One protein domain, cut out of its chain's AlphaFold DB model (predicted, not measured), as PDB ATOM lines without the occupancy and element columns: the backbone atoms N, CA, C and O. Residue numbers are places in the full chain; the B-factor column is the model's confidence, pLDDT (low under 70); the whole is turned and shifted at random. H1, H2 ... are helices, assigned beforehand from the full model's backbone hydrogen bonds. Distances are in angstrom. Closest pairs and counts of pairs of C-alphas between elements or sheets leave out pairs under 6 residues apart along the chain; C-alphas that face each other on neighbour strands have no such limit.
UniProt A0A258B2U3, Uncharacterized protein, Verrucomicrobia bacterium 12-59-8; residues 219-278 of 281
ATOM      1  N   LYS A 219     -15.684  57.946 -31.091       87.06
ATOM      2  CA  LYS A 219     -16.834  57.135 -30.657       87.06
ATOM      3  C   LYS A 219     -16.581  55.633 -30.788       87.06
ATOM      4  O   LYS A 219     -17.208  54.849 -30.079       87.06
ATOM      5  N   ALA A 220     -15.711  55.209 -31.701       86.50
ATOM      6  CA  ALA A 220     -15.410  53.806 -31.937       86.50
ATOM      7  C   ALA A 220     -14.596  53.206 -30.779       86.50
ATOM      8  O   ALA A 220     -13.616  53.783 -30.310       86.50
ATOM      9  N   SER A 221     -14.993  52.017 -30.325       88.56
ATOM     10  CA  SER A 221     -14.485  51.442 -29.071       88.56
ATOM     11  C   SER A 221     -14.376  49.914 -29.079       88.56
ATOM     12  O   SER A 221     -14.392  49.284 -28.021       88.56
ATOM     13  N   LEU A 222     -14.223  49.288 -30.258       89.19
ATOM     14  CA  LEU A 222     -13.931  47.849 -30.319       89.19
ATOM     15  C   LEU A 222     -12.681  47.535 -29.496       89.19
ATOM     16  O   LEU A 222     -11.748  48.337 -29.456       89.19
ATOM     17  N   THR A 223     -12.659  46.377 -28.840       90.00
ATOM     18  CA  THR A 223     -11.541  45.963 -27.987       90.00
ATOM     19  C   THR A 223     -10.481  45.205 -28.785       90.00
ATOM     20  O   THR A 223     -10.783  44.544 -29.780       90.00
ATOM     21  N   ALA A 224      -9.237  45.237 -28.303       88.06
ATOM     22  CA  ALA A 224      -8.124  44.479 -28.882       88.06
ATOM     23  C   ALA A 224      -8.419  42.968 -28.968       88.06
ATOM     24  O   ALA A 224      -8.089  42.325 -29.959       88.06
ATOM     25  N   ALA A 225      -9.115  42.410 -27.970       86.94
ATOM     26  CA  ALA A 225      -9.530  41.008 -27.974       86.94
ATOM     27  C   ALA A 225     -10.521  40.689 -29.110       86.94
ATOM     28  O   ALA A 225     -10.396  39.655 -29.762       86.94
ATOM     29  N   ALA A 226     -11.474  41.587 -29.389       85.44
ATOM     30  CA  ALA A 226     -12.443  41.397 -30.469       85.44
ATOM     31  C   ALA A 226     -11.777  41.464 -31.856       85.44
ATOM     32  O   ALA A 226     -12.099  40.690 -32.764       85.44
ATOM     33  N   THR A 227     -10.820  42.377 -32.028       85.81
ATOM     34  CA  THR A 227     -10.166  42.616 -33.320       85.81
ATOM     35  C   THR A 227      -8.968  41.699 -33.566       85.81
ATOM     36  O   THR A 227      -8.660  41.403 -34.718       85.81
ATOM     37  N   GLY A 228      -8.327  41.185 -32.513       86.00
ATOM     38  CA  GLY A 228      -7.058  40.454 -32.595       86.00
ATOM     39  C   GLY A 228      -5.850  41.357 -32.872       86.00
ATOM     40  O   GLY A 228      -4.784  40.855 -33.221       86.00
ATOM     41  N   LEU A 229      -6.018  42.677 -32.754       90.31
ATOM     42  CA  LEU A 229      -4.948  43.664 -32.894       90.31
ATOM     43  C   LEU A 229      -4.262  43.898 -31.544       90.31
ATOM     44  O   LEU A 229      -4.867  43.708 -30.489       90.31
ATOM     45  N   SER A 230      -3.019  44.384 -31.565       91.06
ATOM     46  CA  SER A 230      -2.404  44.929 -30.350       91.06
ATOM     47  C   SER A 230      -3.236  46.113 -29.823       91.06
ATOM     48  O   SER A 230      -3.916  46.773 -30.615       91.06
ATOM     49  N   PRO A 231      -3.177  46.442 -28.519       91.56
ATOM     50  CA  PRO A 231      -3.916  47.581 -27.971       91.56
ATOM     51  C   PRO A 231      -3.697  48.886 -28.750       91.56
ATOM     52  O   PRO A 231      -4.659  49.567 -29.087       91.56
ATOM     53  N   GLN A 232      -2.452  49.176 -29.134       92.50
ATOM     54  CA  GLN A 232      -2.091  50.371 -29.905       92.50
ATOM     55  C   GLN A 232      -2.707  50.367 -31.308       92.50
ATOM     56  O   GLN A 232      -3.343  51.337 -31.714       92.50
ATOM     57  N   PHE A 233      -2.582  49.270 -32.055       93.62
ATOM     58  CA  PHE A 233      -3.174  49.192 -33.394       93.62
ATOM     59  C   PHE A 233      -4.696  49.170 -33.349       93.62
ATOM     60  O   PHE A 233      -5.348  49.676 -34.258       93.62
ATOM     61  N   ASN A 234      -5.277  48.649 -32.273       94.69
ATOM     62  CA  ASN A 234      -6.707  48.714 -32.052       94.69
ATOM     63  C   ASN A 234      -7.190  50.148 -31.761       94.69
ATOM     64  O   ASN A 234      -8.198  50.561 -32.331       94.69
ATOM     65  N   GLU A 235      -6.471  50.921 -30.937       94.62
ATOM     66  CA  GLU A 235      -6.740  52.359 -30.746       94.62
ATOM     67  C   GLU A 235      -6.702  53.110 -32.081       94.62
ATOM     68  O   GLU A 235      -7.608  53.885 -32.389       94.62
ATOM     69  N   LEU A 236      -5.672  52.854 -32.893       96.31
ATOM     70  CA  LEU A 236      -5.514  53.495 -34.195       96.31
ATOM     71  C   LEU A 236      -6.624  53.088 -35.175       96.31
ATOM     72  O   LEU A 236      -7.159  53.939 -35.878       96.31
ATOM     73  N   ALA A 237      -7.017  51.811 -35.187       96.69
ATOM     74  CA  ALA A 237      -8.117  51.320 -36.012       96.69
ATOM     75  C   ALA A 237      -9.462  51.933 -35.594       96.69
ATOM     76  O   ALA A 237     -10.241  52.345 -36.447       96.69
ATOM     77  N   ASN A 238      -9.733  52.044 -34.292       96.38
ATOM     78  CA  ASN A 238     -10.921  52.747 -33.804       96.38
ATOM     79  C   ASN A 238     -10.926  54.203 -34.283       96.38
ATOM     80  O   ASN A 238     -11.919  54.663 -34.839       96.38
ATOM     81  N   HIS A 239      -9.792  54.894 -34.178       97.19
ATOM     82  CA  HIS A 239      -9.690  56.262 -34.664       97.19
ATOM     83  C   HIS A 239      -9.891  56.377 -36.187       97.19
ATOM     84  O   HIS A 239     -10.606  57.268 -36.635       97.19
ATOM     85  N   ALA A 240      -9.340  55.459 -36.987       97.25
ATOM     86  CA  ALA A 240      -9.571  55.426 -38.433       97.25
ATOM     87  C   ALA A 240     -11.060  55.235 -38.787       97.25
ATOM     88  O   ALA A 240     -11.556  55.830 -39.743       97.25
ATOM     89  N   GLU A 241     -11.794  54.444 -38.001       96.44
ATOM     90  CA  GLU A 241     -13.242  54.283 -38.162       96.44
ATOM     91  C   GLU A 241     -14.012  55.566 -37.829       96.44
ATOM     92  O   GLU A 241     -14.936  55.930 -38.558       96.44
ATOM     93  N   ASP A 242     -13.625  56.267 -36.762       95.69
ATOM     94  CA  ASP A 242     -14.218  57.559 -36.412       95.69
ATOM     95  C   ASP A 242     -13.996  58.603 -37.510       95.69
ATOM     96  O   ASP A 242     -14.940  59.288 -37.903       95.69
ATOM     97  N   LEU A 243     -12.778  58.674 -38.061       96.25
ATOM     98  CA  LEU A 243     -12.450  59.549 -39.191       96.25
ATOM     99  C   LEU A 243     -13.317  59.236 -40.413       96.25
ATOM    100  O   LEU A 243     -13.904  60.142 -41.004       96.25
ATOM    101  N   HIS A 244     -13.455  57.952 -40.759       95.56
ATOM    102  CA  HIS A 244     -14.285  57.535 -41.885       95.56
ATOM    103  C   HIS A 244     -15.749  57.952 -41.705       95.56
ATOM    104  O   HIS A 244     -16.341  58.519 -42.622       95.56
ATOM    105  N   LYS A 245     -16.319  57.732 -40.513       93.06
ATOM    106  CA  LYS A 245     -17.697  58.137 -40.186       93.06
ATOM    107  C   LYS A 245     -17.887  59.654 -40.190       93.06
ATOM    108  O   LYS A 245     -18.983  60.120 -40.486       93.06
ATOM    109  N   ALA A 246     -16.841  60.411 -39.868       92.44
ATOM    110  CA  ALA A 246     -16.835  61.870 -39.930       92.44
ATOM    111  C   ALA A 246     -16.613  62.424 -41.353       92.44
ATOM    112  O   ALA A 246     -16.668  63.636 -41.542       92.44
ATOM    113  N   GLY A 247     -16.372  61.564 -42.348       92.88
ATOM    114  CA  GLY A 247     -16.129  61.963 -43.735       92.88
ATOM    115  C   GLY A 247     -14.672  62.314 -44.059       92.88
ATOM    116  O   GLY A 247     -14.386  62.652 -45.207       92.88
ATOM    117  N   ASP A 248     -13.729  62.179 -43.118       93.81
ATOM    118  CA  ASP A 248     -12.291  62.333 -43.394       93.81
ATOM    119  C   ASP A 248     -11.713  61.030 -43.967       93.81
ATOM    120  O   ASP A 248     -10.967  60.277 -43.332       93.81
ATOM    121  N   VAL A 249     -12.123  60.741 -45.203       94.56
ATOM    122  CA  VAL A 249     -11.763  59.520 -45.935       94.56
ATOM    123  C   VAL A 249     -10.256  59.439 -46.183       94.56
ATOM    124  O   VAL A 249      -9.682  58.356 -46.096       94.56
ATOM    125  N   MET A 250      -9.602  60.573 -46.455       95.06
ATOM    126  CA  MET A 250      -8.170  60.625 -46.757       95.06
ATOM    127  C   MET A 250      -7.332  60.169 -45.560       95.06
ATOM    128  O   MET A 250      -6.546  59.228 -45.695       95.06
ATOM    129  N   ARG A 251      -7.501  60.794 -44.382       96.00
ATOM    130  CA  ARG A 251      -6.722  60.406 -43.196       96.00
ATOM    131  C   ARG A 251      -7.084  59.000 -42.740       96.00
ATOM    132  O   ARG A 251      -6.182  58.227 -42.423       96.00
ATOM    133  N   ALA A 252      -8.368  58.629 -42.786       97.19
ATOM    134  CA  ALA A 252      -8.797  57.266 -42.484       97.19
ATOM    135  C   ALA A 252      -8.074  56.234 -43.363       97.19
ATOM    136  O   ALA A 252      -7.476  55.294 -42.841       97.19
ATOM    137  N   ALA A 253      -8.055  56.433 -44.685       97.12
ATOM    138  CA  ALA A 253      -7.375  55.537 -45.618       97.12
ATOM    139  C   ALA A 253      -5.864  55.460 -45.350       97.12
ATOM    140  O   ALA A 253      -5.282  54.379 -45.423       97.12
ATOM    141  N   THR A 254      -5.224  56.575 -44.994       97.62
ATOM    142  CA  THR A 254      -3.803  56.603 -44.618       97.62
ATOM    143  C   THR A 254      -3.505  55.749 -43.391       97.62
ATOM    144  O   THR A 254      -2.589  54.926 -43.429       97.62
ATOM    145  N   LEU A 255      -4.312  55.868 -42.334       97.75
ATOM    146  CA  LEU A 255      -4.152  55.040 -41.137       97.75
ATOM    147  C   LEU A 255      -4.438  53.562 -41.418       97.75
ATOM    148  O   LEU A 255      -3.753  52.690 -40.885       97.75
ATOM    149  N   VAL A 256      -5.409  53.258 -42.283       97.19
ATOM    150  CA  VAL A 256      -5.697  51.878 -42.697       97.19
ATOM    151  C   VAL A 256      -4.524  51.276 -43.464       97.19
ATOM    152  O   VAL A 256      -4.118  50.164 -43.136       97.19
ATOM    153  N   ARG A 257      -3.918  51.998 -44.419       96.12
ATOM    154  CA  ARG A 257      -2.715  51.516 -45.124       96.12
ATOM    155  C   ARG A 257      -1.571  51.234 -44.151       96.12
ATOM    156  O   ARG A 257      -0.877  50.231 -44.304       96.12
ATOM    157  N   GLU A 258      -1.402  52.068 -43.128       96.19
ATOM    158  CA  GLU A 258      -0.398  51.833 -42.089       96.19
ATOM    159  C   GLU A 258      -0.684  50.575 -41.265       96.19
ATOM    160  O   GLU A 258       0.191  49.725 -41.092       96.19
ATOM    161  N   LEU A 259      -1.926  50.412 -40.809       96.31
ATOM    162  CA  LEU A 259      -2.359  49.220 -40.084       96.31
ATOM    163  C   LEU A 259      -2.162  47.951 -40.918       96.31
ATOM    164  O   LEU A 259      -1.668  46.952 -40.397       96.31
ATOM    165  N   GLU A 260      -2.507  47.981 -42.205       94.75
ATOM    166  CA  GLU A 260      -2.297  46.856 -43.118       94.75
ATOM    167  C   GLU A 260      -0.810  46.521 -43.274       94.75
ATOM    168  O   GLU A 260      -0.445  45.348 -43.169       94.75
ATOM    169  N   ARG A 261       0.062  47.528 -43.440       93.25
ATOM    170  CA  ARG A 261       1.520  47.325 -43.507       93.25
ATOM    171  C   ARG A 261       2.060  46.681 -42.231       93.25
ATOM    172  O   ARG A 261       2.762  45.674 -42.304       93.25
ATOM    173  N   LYS A 262       1.701  47.211 -41.057       92.62
ATOM    174  CA  LYS A 262       2.194  46.713 -39.760       92.62
ATOM    175  C   LYS A 262       1.650  45.334 -39.388       92.62
ATOM    176  O   LYS A 262       2.281  44.625 -38.609       92.62
ATOM    177  N   ASN A 263       0.514  44.935 -39.958       92.00
ATOM    178  CA  ASN A 263      -0.100  43.629 -39.719       92.00
ATOM    179  C   ASN A 263       0.064  42.659 -40.901       92.00
ATOM    180  O   ASN A 263      -0.525  41.582 -40.875       92.00
ATOM    181  N   ALA A 264       0.889  42.979 -41.904       91.81
ATOM    182  CA  ALA A 264       1.055  42.155 -43.105       91.81
ATOM    183  C   ALA A 264       1.501  40.709 -42.805       91.81
ATOM    184  O   ALA A 264       1.092  39.773 -43.491       91.81
ATOM    185  N   ALA A 265       2.302  40.513 -41.751       90.81
ATOM    186  CA  ALA A 265       2.753  39.192 -41.311       90.81
ATOM    187  C   ALA A 265       1.676  38.391 -40.548       90.81
ATOM    188  O   ALA A 265       1.757  37.165 -40.482       90.81
ATOM    189  N   ASN A 266       0.649  39.050 -39.999       90.81
ATOM    190  CA  ASN A 266      -0.463  38.410 -39.297       90.81
ATOM    191  C   ASN A 266      -1.693  38.349 -40.216       90.81
ATOM    192  O   ASN A 266      -2.528  39.255 -40.237       90.81
ATOM    193  N   LYS A 267      -1.803  37.257 -40.983       90.44
ATOM    194  CA  LYS A 267      -2.834  37.079 -42.022       90.44
ATOM    195  C   LYS A 267      -4.266  37.238 -41.501       90.44
ATOM    196  O   LYS A 267      -5.095  37.821 -42.200       90.44
ATOM    197  N   ASP A 268      -4.555  36.768 -40.290       90.06
ATOM    198  CA  ASP A 268      -5.899  36.848 -39.710       90.06
ATOM    199  C   ASP A 268      -6.251  38.277 -39.293       90.06
ATOM    200  O   ASP A 268      -7.335  38.770 -39.621       90.06
ATOM    201  N   ALA A 269      -5.326  38.969 -38.621       88.81
ATOM    202  CA  ALA A 269      -5.501  40.375 -38.263       88.81
ATOM    203  C   ALA A 269      -5.644  41.255 -39.514       88.81
ATOM    204  O   ALA A 269      -6.550  42.089 -39.584       88.81
ATOM    205  N   LEU A 270      -4.815  41.016 -40.538       92.69
ATOM    206  CA  LEU A 270      -4.911  41.699 -41.823       92.69
ATOM    207  C   LEU A 270      -6.285  41.475 -42.463       92.69
ATOM    208  O   LEU A 270      -6.956  42.439 -42.819       92.69
ATOM    209  N   LYS A 271      -6.759  40.226 -42.559       92.00
ATOM    210  CA  LYS A 271      -8.075  39.924 -43.143       92.00
ATOM    211  C   LYS A 271      -9.206  40.645 -42.401       92.00
ATOM    212  O   LYS A 271     -10.102  41.194 -43.042       92.00
ATOM    213  N   LYS A 272      -9.166  40.690 -41.066       90.31
ATOM    214  CA  LYS A 272     -10.157  41.424 -40.259       90.31
ATOM    215  C   LYS A 272     -10.121  42.932 -40.526       90.31
ATOM    216  O   LYS A 272     -11.184  43.526 -40.697       90.31
ATOM    217  N   LEU A 273      -8.932  43.538 -40.613       93.25
ATOM    218  CA  LEU A 273      -8.772  44.951 -40.985       93.25
ATOM    219  C   LEU A 273      -9.379  45.237 -42.366       93.25
ATOM    220  O   LEU A 273     -10.155  46.178 -42.519       93.25
ATOM    221  N   GLN A 274      -9.092  44.382 -43.348       93.19
ATOM    222  CA  GLN A 274      -9.593  44.525 -44.715       93.19
ATOM    223  C   GLN A 274     -11.118  44.439 -44.804       93.19
ATOM    224  O   GLN A 274     -11.728  45.157 -45.592       93.19
ATOM    225  N   VAL A 275     -11.739  43.574 -43.997       92.62
ATOM    226  CA  VAL A 275     -13.202  43.480 -43.903       92.62
ATOM    227  C   VAL A 275     -13.780  44.724 -43.227       92.62
ATOM    228  O   VAL A 275     -14.727  45.304 -43.751       92.62
ATOM    229  N   ARG A 276     -13.193  45.160 -42.103       92.75
ATOM    230  CA  ARG A 276     -13.646  46.335 -41.340       92.75
ATOM    231  C   ARG A 276     -13.623  47.616 -42.177       92.75
ATOM    232  O   ARG A 276     -14.550  48.410 -42.088       92.75
ATOM    233  N   PHE A 277     -12.594  47.792 -43.005       95.00
ATOM    234  CA  PHE A 277     -12.364  49.009 -43.788       95.00
ATOM    235  C   PHE A 277     -12.557  48.817 -45.294       95.00
ATOM    236  O   PHE A 277     -11.978  49.550 -46.091       95.00
ATOM    237  N   LYS A 278     -13.393  47.856 -45.710       92.00
ATOM    238  CA  LYS A 278     -13.644  47.567 -47.133       92.00
ATOM    239  C   LYS A 278     -14.090  48.801 -47.935       92.00
ATOM    240  O   LYS A 278     -13.764  48.897 -49.108       92.00
TER     241      LYS A 278
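AT A GLANCE: This is residues 219 to 278 of the 281 residues of an uncharacterized protein of Verrucomicrobia bacterium 12-59-8 (UniProt A0A258B2U3). The longest helix, H2, and H3 form a closely paired helical hairpin, and H4 folds back beside the last part of H3, making an up-and-down set of three whose centres form a triangle, loosely closed between H2 and H4. The small turn H1 sits at the corner before H2, and the leading residues 219 to 223 run alongside H2. The printed part has 60 residues with four named helices, in the order H1, H2, H3, H4, and no named strand; the class is all helix. It is compact, with a radius of gyration of the C-alphas of 10.4 A, and rounded, spanning 29 by 20 by 18 A.

IN THESE COORDINATES: H2, residues 231 to 245, is 21.2 A long and begins with C-alpha 231 at (-3.916, 47.581, -27.971). H3, residues 249 to 262, is 19.9 A long. H4, residues 267 to 276, is 14.2 A long and ends with C-alpha 276 at (-13.646, 46.335, -41.340). H1, residues 224 to 227, is 5.2 A long.

HOW THE PARTS SIT: H2 and H3 touch, with the C-alphas of Ala 240 and Ala 252 closest at 4.5 A. They form a hairpin, with a shallow tilt of 24 degrees, opposite ways. H3, with residues 256 to 260 alone, touches H4 in a second hairpin; the closest C-alphas, of Glu 260 and Leu 270, are 5.9 A apart. Their shallow tilt is 11 degrees, opposite ways. H2 and H4 are only just apart, at 8.1 A. H1 and H2 only just touch, only at the corner, with 3 pairs of C-alphas within 8 A, and H2 does so with residues 231 to 234 alone; Ala 224 and Pro 231 have the closest C-alphas, 5.3 A apart. H1 and H4 are close but not clearly touching, and H1 and H3 are apart. Each O i to N i+4 pair of H2, H3 and H4 is within hydrogen-bond range; H1 is too short for one.

THE WHOLE: The C-alphas farthest apart, of Ala 246 and Ala 265, are 30.0 A from each other. The printed part has no cut, and its three links between helices are tight. Mean pLDDT of the printed part is 92.9, and no printed residue is under 70.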